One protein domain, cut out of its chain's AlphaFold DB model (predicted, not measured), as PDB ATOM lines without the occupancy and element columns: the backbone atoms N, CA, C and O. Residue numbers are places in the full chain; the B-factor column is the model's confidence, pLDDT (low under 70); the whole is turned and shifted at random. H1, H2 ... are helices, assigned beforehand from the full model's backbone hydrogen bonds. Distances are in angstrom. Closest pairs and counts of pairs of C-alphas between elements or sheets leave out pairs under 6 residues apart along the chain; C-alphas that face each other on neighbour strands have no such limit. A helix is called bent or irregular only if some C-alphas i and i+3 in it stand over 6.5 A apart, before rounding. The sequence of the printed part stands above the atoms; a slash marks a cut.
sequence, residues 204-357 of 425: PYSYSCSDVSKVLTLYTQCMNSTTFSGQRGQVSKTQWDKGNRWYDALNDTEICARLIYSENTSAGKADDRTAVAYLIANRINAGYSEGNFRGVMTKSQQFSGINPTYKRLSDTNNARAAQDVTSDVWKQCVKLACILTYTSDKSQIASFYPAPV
ATOM      1  N   PRO A 204      36.654  63.091 140.599       24.28
ATOM      2  CA  PRO A 204      37.983  63.669 140.800       24.28
ATOM      3  C   PRO A 204      38.848  63.732 139.524       24.28
ATOM      4  O   PRO A 204      40.072  63.784 139.618       24.28
ATOM      5  N   TYR A 205      38.272  63.709 138.316       28.69
ATOM      6  CA  TYR A 205      39.068  63.765 137.087       28.69
ATOM      7  C   TYR A 205      38.290  64.283 135.873       28.69
ATOM      8  O   TYR A 205      37.101  64.012 135.702       28.69
ATOM      9  N   SER A 206      38.990  65.012 135.005       31.06
ATOM     10  CA  SER A 206      38.485  65.606 133.769       31.06
ATOM     11  C   SER A 206      38.027  64.547 132.756       31.06
ATOM     12  O   SER A 206      38.798  64.075 131.923       31.06
ATOM     13  N   TYR A 207      36.736  64.218 132.775       32.97
ATOM     14  CA  TYR A 207      36.064  63.481 131.703       32.97
ATOM     15  C   TYR A 207      34.791  64.211 131.270       32.97
ATOM     16  O   TYR A 207      34.219  65.004 132.017       32.97
ATOM     17  N   SER A 208      34.374  64.003 130.018       40.00
ATOM     18  CA  SER A 208      33.286  64.782 129.427       40.00
ATOM     19  C   SER A 208      31.977  64.569 130.198       40.00
ATOM     20  O   SER A 208      31.561  63.435 130.432       40.00
ATOM     21  N   CYS A 209      31.284  65.662 130.525       39.88
ATOM     22  CA  CYS A 209      29.945  65.686 131.133       39.88
ATOM     23  C   CYS A 209      28.935  64.723 130.447       39.88
ATOM     24  O   CYS A 209      27.964  64.282 131.059       39.88
ATOM     25  N   SER A 210      29.202  64.320 129.197       49.19
ATOM     26  CA  SER A 210      28.383  63.374 128.437       49.19
ATOM     27  C   SER A 210      28.348  61.948 129.004       49.19
ATOM     28  O   SER A 210      27.316  61.294 128.894       49.19
ATOM     29  N   ASP A 211      29.415  61.451 129.631       52.81
ATOM     30  CA  ASP A 211      29.481  60.043 130.059       52.81
ATOM     31  C   ASP A 211      28.748  59.818 131.380       52.81
ATOM     32  O   ASP A 211      27.964  58.880 131.526       52.81
ATOM     33  N   VAL A 212      28.903  60.766 132.301       52.09
ATOM     34  CA  VAL A 212      28.127  60.837 133.544       52.09
ATOM     35  C   VAL A 212      26.643  60.992 133.243       52.09
ATOM     36  O   VAL A 212      25.816  60.271 133.797       52.09
ATOM     37  N   SER A 213      26.312  61.884 132.305       53.66
ATOM     38  CA  SER A 213      24.939  62.111 131.861       53.66
ATOM     39  C   SER A 213      24.309  60.845 131.264       53.66
ATOM     40  O   SER A 213      23.156  60.542 131.574       53.66
ATOM     41  N   LYS A 214      25.055  60.047 130.483       64.88
ATOM     42  CA  LYS A 214      24.575  58.753 129.954       64.88
ATOM     43  C   LYS A 214      24.262  57.760 131.072       64.88
ATOM     44  O   LYS A 214      23.183  57.168 131.065       64.88
ATOM     45  N   VAL A 215      25.175  57.593 132.034       67.12
ATOM     46  CA  VAL A 215      24.988  56.668 133.165       67.12
ATOM     47  C   VAL A 215      23.801  57.096 134.030       67.12
ATOM     48  O   VAL A 215      22.971  56.258 134.380       67.12
ATOM     49  N   LEU A 216      23.676  58.393 134.330       64.44
ATOM     50  CA  LEU A 216      22.578  58.922 135.137       64.44
ATOM     51  C   LEU A 216      21.229  58.822 134.411       64.44
ATOM     52  O   LEU A 216      20.243  58.415 135.014       64.44
ATOM     53  N   THR A 217      21.195  59.107 133.105       71.00
ATOM     54  CA  THR A 217      19.984  58.945 132.284       71.00
ATOM     55  C   THR A 217      19.502  57.497 132.303       71.00
ATOM     56  O   THR A 217      18.317  57.248 132.529       71.00
ATOM     57  N   LEU A 218      20.415  56.537 132.110       73.38
ATOM     58  CA  LEU A 218      20.088  55.114 132.171       73.38
ATOM     59  C   LEU A 218      19.595  54.715 133.568       73.38
ATOM     60  O   LEU A 218      18.572  54.047 133.687       73.38
ATOM     61  N   TYR A 219      20.265  55.181 134.624       77.50
ATOM     62  CA  TYR A 219      19.849  54.944 136.005       77.50
ATOM     63  C   TYR A 219      18.422  55.446 136.268       77.50
ATOM     64  O   TYR A 219      17.582  54.685 136.746       77.50
ATOM     65  N   THR A 220      18.101  56.686 135.889       73.06
ATOM     66  CA  THR A 220      16.757  57.258 136.043       73.06
ATOM     67  C   THR A 220      15.708  56.468 135.259       73.06
ATOM     68  O   THR A 220      14.621  56.208 135.775       73.06
ATOM     69  N   GLN A 221      16.022  56.032 134.035       74.38
ATOM     70  CA  GLN A 221      15.131  55.173 133.244       74.38
ATOM     71  C   GLN A 221      14.876  53.824 133.929       74.38
ATOM     72  O   GLN A 221      13.733  53.372 133.981       74.38
ATOM     73  N   CYS A 222      15.918  53.196 134.479       78.00
ATOM     74  CA  CYS A 222      15.806  51.946 135.227       78.00
ATOM     75  C   CYS A 222      14.955  52.108 136.493       78.00
ATOM     76  O   CYS A 222      14.072  51.286 136.733       78.00
ATOM     77  N   MET A 223      15.176  53.168 137.273       82.12
ATOM     78  CA  MET A 223      14.463  53.401 138.536       82.12
ATOM     79  C   MET A 223      12.995  53.802 138.338       82.12
ATOM     80  O   MET A 223      12.156  53.441 139.158       82.12
ATOM     81  N   ASN A 224      12.670  54.478 137.232       74.94
ATOM     82  CA  ASN A 224      11.292  54.840 136.876       74.94
ATOM     83  C   ASN A 224      10.559  53.749 136.076       74.94
ATOM     84  O   ASN A 224       9.372  53.884 135.773       74.94
ATOM     85  N   SER A 225      11.245  52.667 135.699       80.31
ATOM     86  CA  SER A 225      10.635  51.557 134.972       80.31
ATOM     87  C   SER A 225       9.811  50.678 135.908       80.31
ATOM     88  O   SER A 225      10.323  50.095 136.861       80.31
ATOM     89  N   THR A 226       8.542  50.465 135.563       78.44
ATOM     90  CA  THR A 226       7.658  49.537 136.287       78.44
ATOM     91  C   THR A 226       8.014  48.063 136.066       78.44
ATOM     92  O   THR A 226       7.514  47.194 136.778       78.44
ATOM     93  N   THR A 227       8.877  47.750 135.090       84.06
ATOM     94  CA  THR A 227       9.249  46.371 134.746       84.06
ATOM     95  C   THR A 227      10.637  45.972 135.237       84.06
ATOM     96  O   THR A 227      10.826  44.795 135.547       84.06
ATOM     97  N   PHE A 228      11.586  46.911 135.340       85.31
ATOM     98  CA  PHE A 228      13.004  46.646 135.645       85.31
ATOM     99  C   PHE A 228      13.238  46.036 137.044       85.31
ATOM    100  O   PHE A 228      14.122  45.209 137.241       85.31
ATOM    101  N   SER A 229      12.408  46.369 138.029       87.94
ATOM    102  CA  SER A 229      12.468  45.816 139.396       87.94
ATOM    103  C   SER A 229      11.446  44.701 139.649       87.94
ATOM    104  O   SER A 229      11.408  44.113 140.731       87.94
ATOM    105  N   GLY A 230      10.616  44.374 138.653       90.56
ATOM    106  CA  GLY A 230       9.475  43.477 138.828       90.56
ATOM    107  C   GLY A 230       9.872  42.041 139.179       90.56
ATOM    108  O   GLY A 230      10.938  41.558 138.804       90.56
ATOM    109  N   GLN A 231       8.994  41.315 139.866       93.69
ATOM    110  CA  GLN A 231       9.226  39.909 140.202       93.69
ATOM    111  C   GLN A 231       9.403  39.036 138.945       93.69
ATOM    112  O   GLN A 231       8.829  39.310 137.885       93.69
ATOM    113  N   ARG A 232      10.184  37.955 139.062       93.88
ATOM    114  CA  ARG A 232      10.404  36.962 137.999       93.88
ATOM    115  C   ARG A 232      10.074  35.540 138.449       93.88
ATOM    116  O   ARG A 232      10.446  35.089 139.533       93.88
ATOM    117  N   GLY A 233       9.395  34.800 137.576       91.62
ATOM    118  CA  GLY A 233       9.096  33.382 137.773       91.62
ATOM    119  C   GLY A 233      10.322  32.485 137.591       91.62
ATOM    120  O   GLY A 233      11.322  32.877 136.994       91.62
ATOM    121  N   GLN A 234      10.248  31.269 138.125       91.19
ATOM    122  CA  GLN A 234      11.211  30.208 137.835       91.19
ATOM    123  C   GLN A 234      10.885  29.590 136.468       91.19
ATOM    124  O   GLN A 234       9.730  29.592 136.044       91.19
ATOM    125  N   VAL A 235      11.887  29.016 135.800       92.31
ATOM    126  CA  VAL A 235      11.649  28.144 134.639       92.31
ATOM    127  C   VAL A 235      11.398  26.711 135.107       92.31
ATOM    128  O   VAL A 235      12.046  26.230 136.035       92.31
ATOM    129  N   SER A 236      10.470  26.013 134.454       94.38
ATOM    130  CA  SER A 236      10.239  24.582 134.689       94.38
ATOM    131  C   SER A 236      11.436  23.727 134.249       94.38
ATOM    132  O   SER A 236      12.240  24.157 133.421       94.38
ATOM    133  N   LYS A 237      11.527  22.474 134.727       94.25
ATOM    134  CA  LYS A 237      12.548  21.506 134.270       94.25
ATOM    135  C   LYS A 237      12.568  21.366 132.753       94.25
ATOM    136  O   LYS A 237      13.627  21.438 132.145       94.25
ATOM    137  N   THR A 238      11.391  21.231 132.147       96.88
ATOM    138  CA  THR A 238      11.244  21.095 130.696       96.88
ATOM    139  C   THR A 238      11.760  22.322 129.950       96.88
ATOM    140  O   THR A 238      12.402  22.178 128.916       96.88
ATOM    141  N   GLN A 239      11.501  23.530 130.458       95.75
ATOM    142  CA  GLN A 239      12.035  24.765 129.877       95.75
ATOM    143  C   GLN A 239      13.555  24.857 130.060       95.75
ATOM    144  O   GLN A 239      14.261  25.171 129.106       95.75
ATOM    145  N   TRP A 240      14.066  24.527 131.249       94.81
ATOM    146  CA  TRP A 240      15.500  24.524 131.539       94.81
ATOM    147  C   TRP A 240      16.282  23.595 130.607       94.81
ATOM    148  O   TRP A 240      17.319  23.991 130.068       94.81
ATOM    149  N   ASP A 241      15.770  22.379 130.399       94.94
ATOM    150  CA  ASP A 241      16.383  21.357 129.541       94.94
ATOM    151  C   ASP A 241      16.397  21.759 128.066       94.94
ATOM    152  O   ASP A 241      17.278  21.338 127.323       94.94
ATOM    153  N   LYS A 242      15.465  22.624 127.656       96.44
ATOM    154  CA  LYS A 242      15.437  23.246 126.324       96.44
ATOM    155  C   LYS A 242      16.356  24.466 126.200       96.44
ATOM    156  O   LYS A 242      16.421  25.061 125.133       96.44
ATOM    157  N   GLY A 243      17.063  24.834 127.267       93.81
ATOM    158  CA  GLY A 243      17.984  25.968 127.287       93.81
ATOM    159  C   GLY A 243      17.405  27.255 127.871       93.81
ATOM    160  O   GLY A 243      18.178  28.175 128.114       93.81
ATOM    161  N   ASN A 244      16.109  27.311 128.193       95.25
ATOM    162  CA  ASN A 244      15.495  28.534 128.715       95.25
ATOM    163  C   ASN A 244      15.986  28.839 130.133       95.25
ATOM    164  O   ASN A 244      16.167  27.942 130.967       95.25
ATOM    165  N   ARG A 245      16.134  30.121 130.440       95.62
ATOM    166  CA  ARG A 245      16.519  30.649 131.747       95.62
ATOM    167  C   ARG A 245      15.543  31.739 132.170       95.62
ATOM    168  O   ARG A 245      14.889  32.382 131.357       95.62
ATOM    169  N   TRP A 246      15.437  31.948 133.480       95.12
ATOM    170  CA  TRP A 246      14.499  32.925 134.044       95.12
ATOM    171  C   TRP A 246      14.835  34.372 133.649       95.12
ATOM    172  O   TRP A 246      13.959  35.232 133.666       95.12
ATOM    173  N   TYR A 247      16.097  34.625 133.294       95.25
ATOM    174  CA  TYR A 247      16.623  35.932 132.918       95.25
ATOM    175  C   TYR A 247      16.648  36.179 131.400       95.25
ATOM    176  O   TYR A 247      17.113  37.232 130.980       95.25
ATOM    177  N   ASP A 248      16.182  35.249 130.556       94.25
ATOM    178  CA  ASP A 248      16.331  35.372 129.093       94.25
ATOM    179  C   ASP A 248      15.697  36.651 128.531       94.25
ATOM    180  O   ASP A 248      16.279  37.294 127.664       94.25
ATOM    181  N   ALA A 249      14.545  37.054 129.073       91.12
ATOM    182  CA  ALA A 249      13.831  38.265 128.665       91.12
ATOM    183  C   ALA A 249      14.407  39.566 129.258       91.12
ATOM    184  O   ALA A 249      13.916  40.647 128.943       91.12
ATOM    185  N   LEU A 250      15.405  39.476 130.143       94.50
ATOM    186  CA  LEU A 250      16.012  40.638 130.782       94.50
ATOM    187  C   LEU A 250      17.135  41.217 129.924       94.50
ATOM    188  O   LEU A 250      17.902  40.483 129.291       94.50
ATOM    189  N   ASN A 251      17.257  42.543 129.957       92.81
ATOM    190  CA  ASN A 251      18.436  43.222 129.435       92.81
ATOM    191  C   ASN A 251      19.633  43.034 130.384       92.81
ATOM    192  O   ASN A 251      19.484  42.656 131.548       92.81
ATOM    193  N   ASP A 252      20.829  43.299 129.871       95.31
ATOM    194  CA  ASP A 252      22.070  43.046 130.600       95.31
ATOM    195  C   ASP A 252      22.205  43.908 131.862       95.31
ATOM    196  O   ASP A 252      22.703  43.428 132.881       95.31
ATOM    197  N   THR A 253      21.697  45.142 131.834       95.62
ATOM    198  CA  THR A 253      21.697  46.045 132.991       95.62
ATOM    199  C   THR A 253      20.850  45.490 134.139       95.62
ATOM    200  O   THR A 253      21.295  45.484 135.285       95.62
ATOM    201  N   GLU A 254      19.659  44.954 133.860       96.44
ATOM    202  CA  GLU A 254      18.796  44.354 134.885       96.44
ATOM    203  C   GLU A 254      19.403  43.062 135.444       96.44
ATOM    204  O   GLU A 254      19.372  42.835 136.655       96.44
ATOM    205  N   ILE A 255      20.001  42.230 134.582       97.12
ATOM    206  CA  ILE A 255      20.722  41.024 135.017       97.12
ATOM    207  C   ILE A 255      21.861  41.408 135.962       97.12
ATOM    208  O   ILE A 255      21.998  40.796 137.021       97.12
ATOM    209  N   CYS A 256      22.640  42.432 135.610       98.12
ATOM    210  CA  CYS A 256      23.750  42.914 136.422       98.12
ATOM    211  C   CYS A 256      23.278  43.431 137.788       98.12
ATOM    212  O   CYS A 256      23.808  43.015 138.818       98.12
ATOM    213  N   ALA A 257      22.231  44.262 137.818       97.62
ATOM    214  CA  ALA A 257      21.689  44.805 139.063       97.62
ATOM    215  C   ALA A 257      21.193  43.687 139.993       97.62
ATOM    216  O   ALA A 257      21.537  43.652 141.175       97.62
ATOM    217  N   ARG A 258      20.446  42.717 139.447       97.75
ATOM    218  CA  ARG A 258      19.953  41.549 140.197       97.75
ATOM    219  C   ARG A 258      21.079  40.647 140.683       97.75
ATOM    220  O   ARG A 258      20.970  40.104 141.778       97.75
ATOM    221  N   LEU A 259      22.143  40.492 139.893       97.56
ATOM    222  CA  LEU A 259      23.328  39.727 140.275       97.56
ATOM    223  C   LEU A 259      23.970  40.360 141.506       97.56
ATOM    224  O   LEU A 259      24.036  39.701 142.542       97.56
ATOM    225  N   ILE A 260      24.361  41.635 141.414       97.81
ATOM    226  CA  ILE A 260      25.033  42.365 142.499       97.81
ATOM    227  C   ILE A 260      24.168  42.351 143.765       97.81
ATOM    228  O   ILE A 260      24.664  42.055 144.852       97.81
ATOM    229  N   TYR A 261      22.862  42.588 143.614       97.12
ATOM    230  CA  TYR A 261      21.913  42.525 144.721       97.12
ATOM    231  C   TYR A 261      21.868  41.137 145.367       97.12
ATOM    232  O   TYR A 261      21.933  41.014 146.586       97.12
ATOM    233  N   SER A 262      21.776  40.076 144.559       95.12
ATOM    234  CA  SER A 262      21.654  38.707 145.066       95.12
ATOM    235  C   SER A 262      22.899  38.208 145.792       95.12
ATOM    236  O   SER A 262      22.763  37.396 146.708       95.12
ATOM    237  N   GLU A 263      24.081  38.709 145.418       93.88
ATOM    238  CA  GLU A 263      25.331  38.421 146.121       93.88
ATOM    239  C   GLU A 263      25.380  39.131 147.480       93.88
ATOM    240  O   GLU A 263      25.929  38.573 148.432       93.88
ATOM    241  N   ASN A 264      24.767  40.319 147.615       91.00
ATOM    242  CA  ASN A 264      24.654  40.967 148.918       91.00
ATOM    243  C   ASN A 264      23.453  41.917 149.103       91.00
ATOM    244  O   ASN A 264      23.503  43.106 148.773       91.00
ATOM    245  N   THR A 265      22.405  41.414 149.761       91.56
ATOM    246  CA  THR A 265      21.136  42.128 149.991       91.56
ATOM    247  C   THR A 265      21.125  43.032 151.232       91.56
ATOM    248  O   THR A 265      20.132  43.709 151.488       91.56
ATOM    249  N   SER A 266      22.188  43.044 152.045       88.00
ATOM    250  CA  SER A 266      22.193  43.726 153.353       88.00
ATOM    251  C   SER A 266      22.682  45.180 153.266       88.00
ATOM    252  O   SER A 266      23.679  45.448 152.600       88.00
ATOM    253  N   ALA A 267      22.057  46.116 153.993       74.69
ATOM    254  CA  ALA A 267      22.388  47.552 153.954       74.69
ATOM    255  C   ALA A 267      23.885  47.856 154.189       74.69
ATOM    256  O   ALA A 267      24.528  48.469 153.342       74.69
ATOM    257  N   GLY A 268      24.488  47.299 155.247       78.69
ATOM    258  CA  GLY A 268      25.895  47.528 155.630       78.69
ATOM    259  C   GLY A 268      26.963  46.797 154.798       78.69
ATOM    260  O   GLY A 268      28.024  46.460 155.323       78.69
ATOM    261  N   LYS A 269      26.674  46.473 153.534       86.56
ATOM    262  CA  LYS A 269      27.539  45.675 152.642       86.56
ATOM    263  C   LYS A 269      27.818  46.366 151.305       86.56
ATOM    264  O   LYS A 269      28.031  45.705 150.290       86.56
ATOM    265  N   ALA A 270      27.812  47.698 151.309       83.81
ATOM    266  CA  ALA A 270      28.052  48.512 150.122       83.81
ATOM    267  C   ALA A 270      29.397  48.191 149.456       83.81
ATOM    268  O   ALA A 270      29.429  47.989 148.245       83.81
ATOM    269  N   ASP A 271      30.465  48.046 150.244       86.81
ATOM    270  CA  ASP A 271      31.795  47.683 149.742       86.81
ATOM    271  C   ASP A 271      31.812  46.315 149.057       86.81
ATOM    272  O   ASP A 271      32.427  46.148 148.010       86.81
ATOM    273  N   ASP A 272      31.103  45.330 149.611       93.38
ATOM    274  CA  ASP A 272      31.030  43.985 149.038       93.38
ATOM    275  C   ASP A 272      30.334  44.014 147.668       93.38
ATOM    276  O   ASP A 272      30.835  43.437 146.706       93.38
ATOM    277  N   ARG A 273      29.236  44.775 147.539       95.19
ATOM    278  CA  ARG A 273      28.543  44.985 146.256       95.19
ATOM    279  C   ARG A 273      29.418  45.699 145.230       95.19
ATOM    280  O   ARG A 273      29.475  45.277 144.075       95.19
ATOM    281  N   THR A 274      30.126  46.750 145.640       91.69
ATOM    282  CA  THR A 274      31.072  47.450 144.762       91.69
ATOM    283  C   THR A 274      32.201  46.511 144.328       91.69
ATOM    284  O   THR A 274      32.563  46.479 143.154       91.69
ATOM    285  N   ALA A 275      32.706  45.660 145.222       95.75
ATOM    286  CA  ALA A 275      33.722  44.667 144.889       95.75
ATOM    287  C   ALA A 275      33.229  43.610 143.887       95.75
ATOM    288  O   ALA A 275      33.974  43.251 142.975       95.75
ATOM    289  N   VAL A 276      31.968  43.164 143.984       97.62
ATOM    290  CA  VAL A 276      31.333  42.310 142.959       97.62
ATOM    291  C   VAL A 276      31.319  43.016 141.599       97.62
ATOM    292  O   VAL A 276      31.616  42.391 140.581       97.62
ATOM    293  N   ALA A 277      31.032  44.319 141.561       96.94
ATOM    294  CA  ALA A 277      31.059  45.078 140.314       96.94
ATOM    295  C   ALA A 277      32.475  45.133 139.702       96.94
ATOM    296  O   ALA A 277      32.660  44.836 138.519       96.94
ATOM    297  N   TYR A 278      33.495  45.408 140.520       96.62
ATOM    298  CA  TYR A 278      34.898  45.374 140.091       96.62
ATOM    299  C   TYR A 278      35.349  43.984 139.631       96.62
ATOM    300  O   TYR A 278      36.064  43.870 138.637       96.62
ATOM    301  N   LEU A 279      34.905  42.917 140.298       97.75
ATOM    302  CA  LEU A 279      35.151  41.535 139.886       97.75
ATOM    303  C   LEU A 279      34.605  41.266 138.474       97.75
ATOM    304  O   LEU A 279      35.282  40.629 137.665       97.75
ATOM    305  N   ILE A 280      33.394  41.745 138.168       97.69
ATOM    306  CA  ILE A 280      32.786  41.606 136.836       97.69
ATOM    307  C   ILE A 280      33.640  42.334 135.790       97.69
ATOM    308  O   ILE A 280      34.026  41.715 134.797       97.69
ATOM    309  N   ALA A 281      34.010  43.593 136.043       96.88
ATOM    310  CA  ALA A 281      34.891  44.372 135.167       96.88
ATOM    311  C   ALA A 281      36.247  43.682 134.938       96.88
ATOM    312  O   ALA A 281      36.694  43.529 133.801       96.88
ATOM    313  N   ASN A 282      36.871  43.182 136.007       97.12
ATOM    314  CA  ASN A 282      38.132  42.447 135.937       97.12
ATOM    315  C   ASN A 282      38.016  41.182 135.089       97.12
ATOM    316  O   ASN A 282      38.894  40.908 134.274       97.12
ATOM    317  N   ARG A 283      36.928  40.419 135.239       97.38
ATOM    318  CA  ARG A 283      36.675  39.216 134.433       97.38
ATOM    319  C   ARG A 283      36.544  39.547 132.949       97.38
ATOM    320  O   ARG A 283      37.155  38.859 132.133       97.38
ATOM    321  N   ILE A 284      35.811  40.605 132.608       95.75
ATOM    322  CA  ILE A 284      35.668  41.079 131.221       95.75
ATOM    323  C   ILE A 284      37.036  41.439 130.643       95.75
ATOM    324  O   ILE A 284      37.428  40.902 129.610       95.75
ATOM    325  N   ASN A 285      37.802  42.266 131.358       95.25
ATOM    326  CA  ASN A 285      39.124  42.718 130.918       95.25
ATOM    327  C   ASN A 285      40.155  41.577 130.859       95.25
ATOM    328  O   ASN A 285      41.104  41.634 130.082       95.25
ATOM    329  N   ALA A 286      39.966  40.519 131.652       94.56
ATOM    330  CA  ALA A 286      40.766  39.297 131.609       94.56
ATOM    331  C   ALA A 286      40.313  38.301 130.519       94.56
ATOM    332  O   ALA A 286      40.860  37.201 130.439       94.56
ATOM    333  N   GLY A 287      39.310  38.646 129.702       94.00
ATOM    334  CA  GLY A 287      38.827  37.822 128.591       94.00
ATOM    335  C   GLY A 287      37.916  36.661 128.999       94.00
ATOM    336  O   GLY A 287      37.710  35.734 128.212       94.00
ATOM    337  N   TYR A 288      37.349  36.674 130.212       93.88
ATOM    338  CA  TYR A 288      36.368  35.661 130.610       93.88
ATOM    339  C   TYR A 288      35.160  35.733 129.683       93.88
ATOM    340  O   TYR A 288      34.670  36.817 129.373       93.88
ATOM    341  N   SER A 289      34.675  34.566 129.251       92.25
ATOM    342  CA  SER A 289      33.580  34.472 128.276       92.25
ATOM    343  C   SER A 289      33.837  35.337 127.032       92.25
ATOM    344  O   SER A 289      32.924  35.999 126.550       92.25
ATOM    345  N   GLU A 290      35.087  35.366 126.553       89.50
ATOM    346  CA  GLU A 290      35.517  36.147 125.380       89.50
ATOM    347  C   GLU A 290      35.287  37.664 125.543       89.50
ATOM    348  O   GLU A 290      35.089  38.385 124.572       89.50
ATOM    349  N   GLY A 291      35.279  38.158 126.788       83.94
ATOM    350  CA  GLY A 291      34.988  39.561 127.102       83.94
ATOM    351  C   GLY A 291      33.502  39.927 126.989       83.94
ATOM    352  O   GLY A 291      33.146  41.096 127.099       83.94
ATOM    353  N   ASN A 292      32.610  38.952 126.784       90.12
ATOM    354  CA  ASN A 292      31.177  39.203 126.678       90.12
ATOM    355  C   ASN A 292      30.555  39.490 128.056       90.12
ATOM    356  O   ASN A 292      30.510  38.612 128.921       90.12
ATOM    357  N   PHE A 293      30.015  40.702 128.228       92.69
ATOM    358  CA  PHE A 293      29.410  41.179 129.476       92.69
ATOM    359  C   PHE A 293      28.341  40.219 130.028       92.69
ATOM    360  O   PHE A 293      28.471  39.701 131.143       92.69
ATOM    361  N   ARG A 294      27.324  39.895 129.217       94.81
ATOM    362  CA  ARG A 294      26.267  38.941 129.585       94.81
ATOM    363  C   ARG A 294      26.847  37.573 129.928       94.81
ATOM    364  O   ARG A 294      26.514  37.009 130.965       94.81
ATOM    365  N   GLY A 295      27.766  37.073 129.107       95.12
ATOM    366  CA  GLY A 295      28.420  35.780 129.269       95.12
ATOM    367  C   GLY A 295      29.239  35.650 130.553       95.12
ATOM    368  O   GLY A 295      29.358  34.539 131.070       95.12
ATOM    369  N   VAL A 296      29.795  36.740 131.091       96.00
ATOM    370  CA  VAL A 296      30.447  36.754 132.412       96.00
ATOM    371  C   VAL A 296      29.409  36.601 133.526       96.00
ATOM    372  O   VAL A 296      29.565  35.737 134.391       96.00
ATOM    373  N   MET A 297      28.328  37.383 133.484       95.56
ATOM    374  CA  MET A 297      27.279  37.383 134.515       95.56
ATOM    375  C   MET A 297      26.459  36.091 134.535       95.56
ATOM    376  O   MET A 297      26.055  35.608 135.592       95.56
ATOM    377  N   THR A 298      26.215  35.509 133.363       95.56
ATOM    378  CA  THR A 298      25.378  34.319 133.205       95.56
ATOM    379  C   THR A 298      26.199  33.040 133.088       95.56
ATOM    380  O   THR A 298      25.636  31.986 132.776       95.56
ATOM    381  N   LYS A 299      27.518  33.070 133.326       94.00
ATOM    382  CA  LYS A 299      28.329  31.847 133.303       94.00
ATOM    383  C   LYS A 299      27.831  30.894 134.385       94.00
ATOM    384  O   LYS A 299      27.753  31.244 135.562       94.00
ATOM    385  N   SER A 300      27.487  29.673 133.979       90.25
ATOM    386  CA  SER A 300      26.908  28.699 134.905       90.25
ATOM    387  C   SER A 300      27.817  28.460 136.112       90.25
ATOM    388  O   SER A 300      29.024  28.272 135.955       90.25
ATOM    389  N   GLN A 301      27.208  28.454 137.299       85.38
ATOM    390  CA  GLN A 301      27.833  28.208 138.603       85.38
ATOM    391  C   GLN A 301      28.869  29.248 139.059       85.38
ATOM    392  O   GLN A 301      29.410  29.095 140.149       85.38
ATOM    393  N   GLN A 302      29.128  30.304 138.280       88.62
ATOM    394  CA  GLN A 302      30.016  31.398 138.698       88.62
ATOM    395  C   GLN A 302      29.291  32.429 139.567       88.62
ATOM    396  O   GLN A 302      29.881  32.940 140.510       88.62
ATOM    397  N   PHE A 303      28.017  32.684 139.261       93.25
ATOM    398  CA  PHE A 303      27.095  33.482 140.067       93.25
ATOM    399  C   PHE A 303      25.807  32.677 140.243       93.25
ATOM    400  O   PHE A 303      24.943  32.637 139.358       93.25
ATOM    401  N   SER A 304      25.696  31.949 141.357       90.56
ATOM    402  CA  SER A 304      24.562  31.046 141.610       90.56
ATOM    403  C   SER A 304      23.230  31.779 141.762       90.56
ATOM    404  O   SER A 304      22.193  31.177 141.496       90.56
ATOM    405  N   GLY A 305      23.253  33.072 142.104       92.38
ATOM    406  CA  GLY A 305      22.058  33.918 142.089       92.38
ATOM    407  C   GLY A 305      21.451  34.085 140.691       92.38
ATOM    408  O   GLY A 305      20.242  34.272 140.562       92.38
ATOM    409  N   ILE A 306      22.254  33.942 139.629       96.06
ATOM    410  CA  ILE A 306      21.807  34.096 138.238       96.06
ATOM    411  C   ILE A 306      21.659  32.751 137.528       96.06
ATOM    412  O   ILE A 306      20.557  32.408 137.092       96.06
ATOM    413  N   ASN A 307      22.739  31.975 137.403       95.38
ATOM    414  CA  ASN A 307      22.748  30.742 136.608       95.38
ATOM    415  C   ASN A 307      23.306  29.539 137.390       95.38
ATOM    416  O   ASN A 307      24.408  29.057 137.094       95.38
ATOM    417  N   PRO A 308      22.570  29.036 138.396       94.38
ATOM    418  CA  PRO A 308      22.974  27.856 139.152       94.38
ATOM    419  C   PRO A 308      22.785  26.571 138.324       94.38
ATOM    420  O   PRO A 308      22.416  26.595 137.151       94.38
ATOM    421  N   THR A 309      23.020  25.409 138.933       93.69
ATOM    422  CA  THR A 309      22.497  24.148 138.383       93.69
ATOM    423  C   THR A 309      20.989  24.057 138.633       93.69
ATOM    424  O   THR A 309      20.479  24.673 139.569       93.69
ATOM    425  N   TYR A 310      20.258  23.241 137.860       90.56
ATOM    426  CA  TYR A 310      18.803  23.107 138.044       90.56
ATOM    427  C   TYR A 310      18.413  22.706 139.480       90.56
ATOM    428  O   TYR A 310      17.453  23.224 140.042       90.56
ATOM    429  N   LYS A 311      19.195  21.814 140.108       91.50
ATOM    430  CA  LYS A 311      18.973  21.365 141.497       91.50
ATOM    431  C   LYS A 311      19.073  22.501 142.524       91.50
ATOM    432  O   LYS A 311      18.611  22.337 143.644       91.50
ATOM    433  N   ARG A 312      19.684  23.623 142.143       92.62
ATOM    434  CA  ARG A 312      19.951  24.799 142.976       92.62
ATOM    435  C   ARG A 312      19.187  26.038 142.493       92.62
ATOM    436  O   ARG A 312      19.596  27.160 142.755       92.62
ATOM    437  N   LEU A 313      18.060  25.866 141.794       91.12
ATOM    438  CA  LEU A 313      17.231  26.992 141.331       91.12
ATOM    439  C   LEU A 313      16.715  27.897 142.462       91.12
ATOM    440  O   LEU A 313      16.384  29.055 142.202       91.12
ATOM    441  N   SER A 314      16.650  27.399 143.699       92.88
ATOM    442  CA  SER A 314      16.348  28.197 144.892       92.88
ATOM    443  C   SER A 314      17.345  29.332 145.125       92.88
ATOM    444  O   SER A 314      16.969  30.362 145.671       92.88
ATOM    445  N   ASP A 315      18.588  29.194 144.665       93.38
ATOM    446  CA  ASP A 315      19.633  30.206 144.863       93.38
ATOM    447  C   ASP A 315      19.308  31.509 144.109       93.38
ATOM    448  O   ASP A 315      19.780  32.580 144.469       93.38
ATOM    449  N   THR A 316      18.422  31.440 143.110       95.62
ATOM    450  CA  THR A 316      17.951  32.602 142.339       95.62
ATOM    451  C   THR A 316      16.879  33.430 143.051       95.62
ATOM    452  O   THR A 316      16.416  34.427 142.499       95.62
ATOM    453  N   ASN A 317      16.425  33.027 144.243       95.56
ATOM    454  CA  ASN A 317      15.275  33.652 144.904       95.56
ATOM    455  C   ASN A 317      15.476  35.155 145.139       95.56
ATOM    456  O   ASN A 317      14.600  35.935 144.774       95.56
ATOM    457  N   ASN A 318      16.644  35.560 145.646       95.00
ATOM    458  CA  ASN A 318      16.957  36.976 145.867       95.00
ATOM    459  C   ASN A 318      17.013  37.759 144.548       95.00
ATOM    460  O   ASN A 318      16.472  38.856 144.461       95.00
ATOM    461  N   ALA A 319      17.602  37.171 143.501       96.25
ATOM    462  CA  ALA A 319      17.708  37.806 142.189       96.25
ATOM    463  C   ALA A 319      16.342  37.969 141.497       96.25
ATOM    464  O   ALA A 319      16.143  38.909 140.732       96.25
ATOM    465  N   ARG A 320      15.389  37.062 141.747       95.62
ATOM    466  CA  ARG A 320      14.063  37.041 141.107       95.62
ATOM    467  C   ARG A 320      12.964  37.756 141.884       95.62
ATOM    468  O   ARG A 320      11.892  37.976 141.317       95.62
ATOM    469  N   ALA A 321      13.183  38.071 143.157       93.38
ATOM    470  CA  ALA A 321      12.215  38.803 143.962       93.38
ATOM    471  C   ALA A 321      11.879  40.165 143.326       93.38
ATOM    472  O   ALA A 321      12.662  40.708 142.534       93.38
ATOM    473  N   ALA A 322      10.697  40.694 143.662       88.00
ATOM    474  CA  ALA A 322      10.412  42.103 143.422       88.00
ATOM    475  C   ALA A 322      11.413  42.937 144.225       88.00
ATOM    476  O   ALA A 322      11.652  42.644 145.396       88.00
ATOM    477  N   GLN A 323      12.017  43.926 143.579       91.44
ATOM    478  CA  GLN A 323      13.037  44.763 144.192       91.44
ATOM    479  C   GLN A 323      12.409  46.067 144.665       91.44
ATOM    480  O   GLN A 323      11.657  46.704 143.926       91.44
ATOM    481  N   ASP A 324      12.720  46.451 145.896       86.06
ATOM    482  CA  ASP A 324      12.271  47.714 146.461       86.06
ATOM    483  C   ASP A 324      13.079  48.866 145.856       86.06
ATOM    484  O   ASP A 324      14.250  49.065 146.172       86.06
ATOM    485  N   VAL A 325      12.438  49.634 144.974       78.56
ATOM    486  CA  VAL A 325      13.047  50.792 144.304       78.56
ATOM    487  C   VAL A 325      13.398  51.927 145.267       78.56
ATOM    488  O   VAL A 325      14.223  52.775 144.934       78.56
ATOM    489  N   THR A 326      12.812  51.929 146.464       78.81
ATOM    490  CA  THR A 326      13.115  52.911 147.509       78.81
ATOM    491  C   THR A 326      14.311  52.500 148.370       78.81
ATOM    492  O   THR A 326      14.916  53.363 148.998       78.81
ATOM    493  N   SER A 327      14.729  51.229 148.317       82.88
ATOM    494  CA  SER A 327      15.870  50.702 149.069       82.88
ATOM    495  C   SER A 327      17.208  51.186 148.514       82.88
ATOM    496  O   SER A 327      17.519  50.980 147.337       82.88
ATOM    497  N   ASP A 328      18.067  51.718 149.382       79.94
ATOM    498  CA  ASP A 328      19.409  52.175 148.993       79.94
ATOM    499  C   ASP A 328      20.310  51.034 148.520       79.94
ATOM    500  O   ASP A 328      21.135  51.212 147.622       79.94
ATOM    501  N   VAL A 329      20.084  49.818 149.031       83.19
ATOM    502  CA  VAL A 329      20.757  48.610 148.541       83.19
ATOM    503  C   VAL A 329      20.454  48.401 147.062       83.19
ATOM    504  O   VAL A 329      21.372  48.188 146.268       83.19
ATOM    505  N   TRP A 330      19.177  48.465 146.678       91.81
ATOM    506  CA  TRP A 330      18.782  48.266 145.289       91.81
ATOM    507  C   TRP A 330      19.249  49.426 144.408       91.81
ATOM    508  O   TRP A 330      19.864  49.171 143.373       91.81
ATOM    509  N   LYS A 331      19.070  50.682 144.844       84.31
ATOM    510  CA  LYS A 331      19.577  51.873 144.135       84.31
ATOM    511  C   LYS A 331      21.069  51.751 143.817       84.31
ATOM    512  O   LYS A 331      21.473  51.958 142.672       84.31
ATOM    513  N   GLN A 332      21.884  51.332 144.790       87.31
ATOM    514  CA  GLN A 332      23.315  51.111 144.578       87.31
ATOM    515  C   GLN A 332      23.571  50.032 143.513       87.31
ATOM    516  O   GLN A 332      24.396  50.234 142.620       87.31
ATOM    517  N   CYS A 333      22.855  48.904 143.569       94.50
ATOM    518  CA  CYS A 333      22.995  47.825 142.586       94.50
ATOM    519  C   CYS A 333      22.657  48.291 141.165       94.50
ATOM    520  O   CYS A 333      23.393  47.979 140.228       94.50
ATOM    521  N   VAL A 334      21.578  49.063 141.000       88.50
ATOM    522  CA  VAL A 334      21.181  49.616 139.696       88.50
ATOM    523  C   VAL A 334      22.228  50.599 139.182       88.50
ATOM    524  O   VAL A 334      22.609  50.521 138.015       88.50
ATOM    525  N   LYS A 335      22.757  51.479 140.040       84.38
ATOM    526  CA  LYS A 335      23.804  52.436 139.655       84.38
ATOM    527  C   LYS A 335      25.087  51.722 139.208       84.38
ATOM    528  O   LYS A 335      25.584  52.011 138.121       84.38
ATOM    529  N   LEU A 336      25.569  50.737 139.974       89.19
ATOM    530  CA  LEU A 336      26.727  49.905 139.605       89.19
ATOM    531  C   LEU A 336      26.507  49.162 138.276       89.19
ATOM    532  O   LEU A 336      27.399  49.128 137.432       89.19
ATOM    533  N   ALA A 337      25.308  48.622 138.055       95.94
ATOM    534  CA  ALA A 337      24.955  47.956 136.806       95.94
ATOM    535  C   ALA A 337      24.940  48.901 135.593       95.94
ATOM    536  O   ALA A 337      25.409  48.528 134.515       95.94
ATOM    537  N   CYS A 338      24.430  50.125 135.758       87.62
ATOM    538  CA  CYS A 338      24.438  51.144 134.706       87.62
ATOM    539  C   CYS A 338      25.873  51.524 134.319       87.62
ATOM    540  O   CYS A 338      26.185  51.597 133.132       87.62
ATOM    541  N   ILE A 339      26.758  51.682 135.311       85.75
ATOM    542  CA  ILE A 339      28.186  51.952 135.090       85.75
ATOM    543  C   ILE A 339      28.837  50.794 134.328       85.75
ATOM    544  O   ILE A 339      29.503  51.018 133.324       85.75
ATOM    545  N   LEU A 340      28.608  49.552 134.756       90.25
ATOM    546  CA  LEU A 340      29.212  48.371 134.135       90.25
ATOM    547  C   LEU A 340      28.700  48.072 132.722       90.25
ATOM    548  O   LEU A 340      29.426  47.499 131.915       90.25
ATOM    549  N   THR A 341      27.462  48.461 132.414       88.19
ATOM    550  CA  THR A 341      26.935  48.378 131.042       88.19
ATOM    551  C   THR A 341      27.559  49.457 130.149       88.19
ATOM    552  O   THR A 341      27.634  49.290 128.934       88.19
ATOM    553  N   TYR A 342      28.013  50.562 130.745       85.06
ATOM    554  CA  TYR A 342      28.689  51.648 130.047       85.06
ATOM    555  C   TYR A 342      30.182  51.364 129.818       85.06
ATOM    556  O   TYR A 342      30.690  51.604 128.725       85.06
ATOM    557  N   THR A 343      30.891  50.844 130.826       85.00
ATOM    558  CA  THR A 343      32.338  50.605 130.752       85.00
ATOM    559  C   THR A 343      32.815  49.480 131.673       85.00
ATOM    560  O   THR A 343      32.309  49.297 132.780       85.00
ATOM    561  N   SER A 344      33.842  48.752 131.227       88.25
ATOM    562  CA  SER A 344      34.636  47.843 132.062       88.25
ATOM    563  C   SER A 344      35.993  48.437 132.460       88.25
ATOM    564  O   SER A 344      36.754  47.785 133.178       88.25
ATOM    565  N   ASP A 345      36.327  49.652 132.013       84.75
ATOM    566  CA  ASP A 345      37.570  50.319 132.392       84.75
ATOM    567  C   ASP A 345      37.523  50.707 133.873       84.75
ATOM    568  O   ASP A 345      36.664  51.464 134.323       84.75
ATOM    569  N   LYS A 346      38.469  50.185 134.654       80.44
ATOM    570  CA  LYS A 346      38.482  50.391 136.105       80.44
ATOM    571  C   LYS A 346      38.696  51.835 136.524       80.44
ATOM    572  O   LYS A 346      38.203  52.205 137.584       80.44
ATOM    573  N   SER A 347      39.441  52.618 135.749       74.25
ATOM    574  CA  SER A 347      39.674  54.031 136.053       74.25
ATOM    575  C   SER A 347      38.385  54.821 135.842       74.25
ATOM    576  O   SER A 347      38.038  55.671 136.657       74.25
ATOM    577  N   GLN A 348      37.623  54.480 134.799       70.88
ATOM    578  CA  GLN A 348      36.298  55.052 134.566       70.88
ATOM    579  C   GLN A 348      35.292  54.603 135.630       70.88
ATOM    580  O   GLN A 348      34.583  55.445 136.173       70.88
ATOM    581  N   ILE A 349      35.260  53.320 136.003       74.75
ATOM    582  CA  ILE A 349      34.404  52.833 137.101       74.75
ATOM    583  C   ILE A 349      34.748  53.557 138.408       74.75
ATOM    584  O   ILE A 349      33.841  54.043 139.080       74.75
ATOM    585  N   ALA A 350      36.044  53.692 138.720       69.06
ATOM    586  CA  ALA A 350      36.533  54.341 139.936       69.06
ATOM    587  C   ALA A 350      36.110  55.799 140.062       69.06
ATOM    588  O   ALA A 350      36.008  56.291 141.181       69.06
ATOM    589  N   SER A 351      35.843  56.476 138.940       62.06
ATOM    590  CA  SER A 351      35.284  57.822 138.994       62.06
ATOM    591  C   SER A 351      33.889  57.813 139.624       62.06
ATOM    592  O   SER A 351      33.617  58.629 140.490       62.06
ATOM    593  N   PHE A 352      33.025  56.859 139.267       65.00
ATOM    594  CA  PHE A 352      31.656  56.788 139.784       65.00
ATOM    595  C   PHE A 352      31.544  56.117 141.154       65.00
ATOM    596  O   PHE A 352      30.693  56.499 141.957       65.00
ATOM    597  N   TYR A 353      32.329  55.060 141.364       70.19
ATOM    598  CA  TYR A 353      32.398  54.290 142.598       70.19
ATOM    599  C   TYR A 353      33.830  53.785 142.775       70.19
ATOM    600  O   TYR A 353      34.217  52.852 142.065       70.19
ATOM    601  N   PRO A 354      34.619  54.362 143.697       75.50
ATOM    602  CA  PRO A 354      35.990  53.930 143.912       75.50
ATOM    603  C   PRO A 354      36.047  52.477 144.389       75.50
ATOM    604  O   PRO A 354      35.134  51.967 145.046       75.50
ATOM    605  N   ALA A 355      37.148  51.801 144.059       79.94
ATOM    606  CA  ALA A 355      37.388  50.443 144.520       79.94
ATOM    607  C   ALA A 355      37.475  50.419 146.059       79.94
ATOM    608  O   ALA A 355      38.231  51.207 146.634       79.94
ATOM    609  N   PRO A 356      36.763  49.503 146.736       83.56
ATOM    610  CA  PRO A 356      36.895  49.336 148.175       83.56
ATOM    611  C   PRO A 356      38.315  48.927 148.561       83.56
ATOM    612  O   PRO A 356      39.014  48.252 147.800       83.56
ATOM    613  N   VAL A 357      38.715  49.250 149.792       81.06
ATOM    614  CA  VAL A 357      40.021  48.848 150.334       81.06
ATOM    615  C   VAL A 357      40.240  47.341 150.151       81.06
ATOM    616  O   VAL A 357      39.380  46.523 150.490       81.06
TER     617      VAL A 357
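Overview. This is residues 204 to 357 of the 425 residues of the protein "RHS repeat-associated core domain protein" of Clostridium sp. CAG:510 (UniProt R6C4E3). Three helices, H3, H4 and H8, with their centres in a triangle, make the core of this domain; H1 crosses H8 on one side of it, and on another H7 meets H3 near its own last residues, at Ala 319, and reaches out from there toward the small helix H2, which Tyr 310 at its other end comes close to. H2 and the first residues before H1 lie at the two ends of the longest axis, the chain going out to H2 along residues 225 to 236, while the short H5 and H6 sit by the last residues of H4 and H9 folds back beside H8. The printed part has 154 residues with nine named helices, H1 to H9 in order along the chain, and no named strand; the class is all helix, and the helices that touch are mostly crossed. The whole is compact, with a radius of gyration of the C-alphas of 15.3 A, and its outline is only just elongated, spanning 52 by 35 by 28 A.

Along the chain. The printed part begins at Pro 204, and H1, residues 209 to 224, starts with C-alpha 209 at (29.945, 65.686, 131.133) and is 22.3 A from first to last C-alpha. H2 is residues 237 to 241. H3, residues 252 to 263, is 16.5 A long, and its centre is nearest to the mean of the C-alphas, at 2.5 A. H4, residues 270 to 285, measures 22.9 A, from C-alpha 270 at (28.052, 48.512, 150.122). H5, residues 288 to 291, and H6, residues 293 to 297, follow. H7, residues 310 to 320, is 15.0 A long and irregular: C-alphas 311 and 314 are 8.1 A apart. H8, residues 328 to 342, is 21.1 A long. H9, residues 346 to 352, ends with C-alpha 352 at (31.656, 56.788, 139.784).

Arrangement. H4 is the hub, touching five other helices. It touches H8 at a shallow tilt of 16 degrees, the same way, with the C-alphas of Ala 277 and Leu 336 closest at 6.5 A. With residues 273 to 277 alone it touches H3, opposite ways at a steep tilt of 49 degrees; Ile 260 and Arg 273 have the closest C-alphas, 5.8 A apart. H3 and H8 touch with 23 pairs of C-alphas within 8 A, opposite ways at a steep tilt of 43 degrees, the closest being Ala 257 and Cys 333 at 4.8 A. H1 touches H8, opposite ways at a steep tilt of 48 degrees, with the C-alphas of Val 215 and Cys 338 closest at 5.8 A. H7 is about perpendicular to H3, at 80 degrees, and touches its residues 258 to 262 alone; the closest C-alphas, of Arg 258 and Ala 319, are 4.8 A apart. H2 touches no helix; it is close to H7 but not clearly touching, with C-alphas 240 and 310 closest at 7.4 A. H6 touches H4, with C-alphas 284 and 293 closest at 6.5 A, and H3, with C-alphas 252 and 294 closest at 6.0 A. H5 and H4 touch only at the corner by their link, with C-alphas 284 and 291 closest at 4.4 A. H8 and H9 form a helical hairpin and only just touch, with 3 pairs of C-alphas within 8 A, the closest being Ile 339 and Ile 349 at 6.6 A. Every O i to N i+4 pair is within hydrogen-bond range in H1, H2, H3, H4, H6 and H8; the count is 2 of 3 in H9 and 1 of 7 in H7, where 6 of 8 O i to N i+3 pairs are within range, and H5 is too short for an O i to N i+4 pair.

Size, cuts and confidence. The two C-alphas farthest apart are those of Ser 206 and Thr 238, 52.3 A. The printed part has no cut. The links from H1 to H2 and from H6 to H7 are long, with 12 residues each. The mean pLDDT of the printed part of this model is 85.6, and it is under 70 at residues 204 to 216 and 350 to 352.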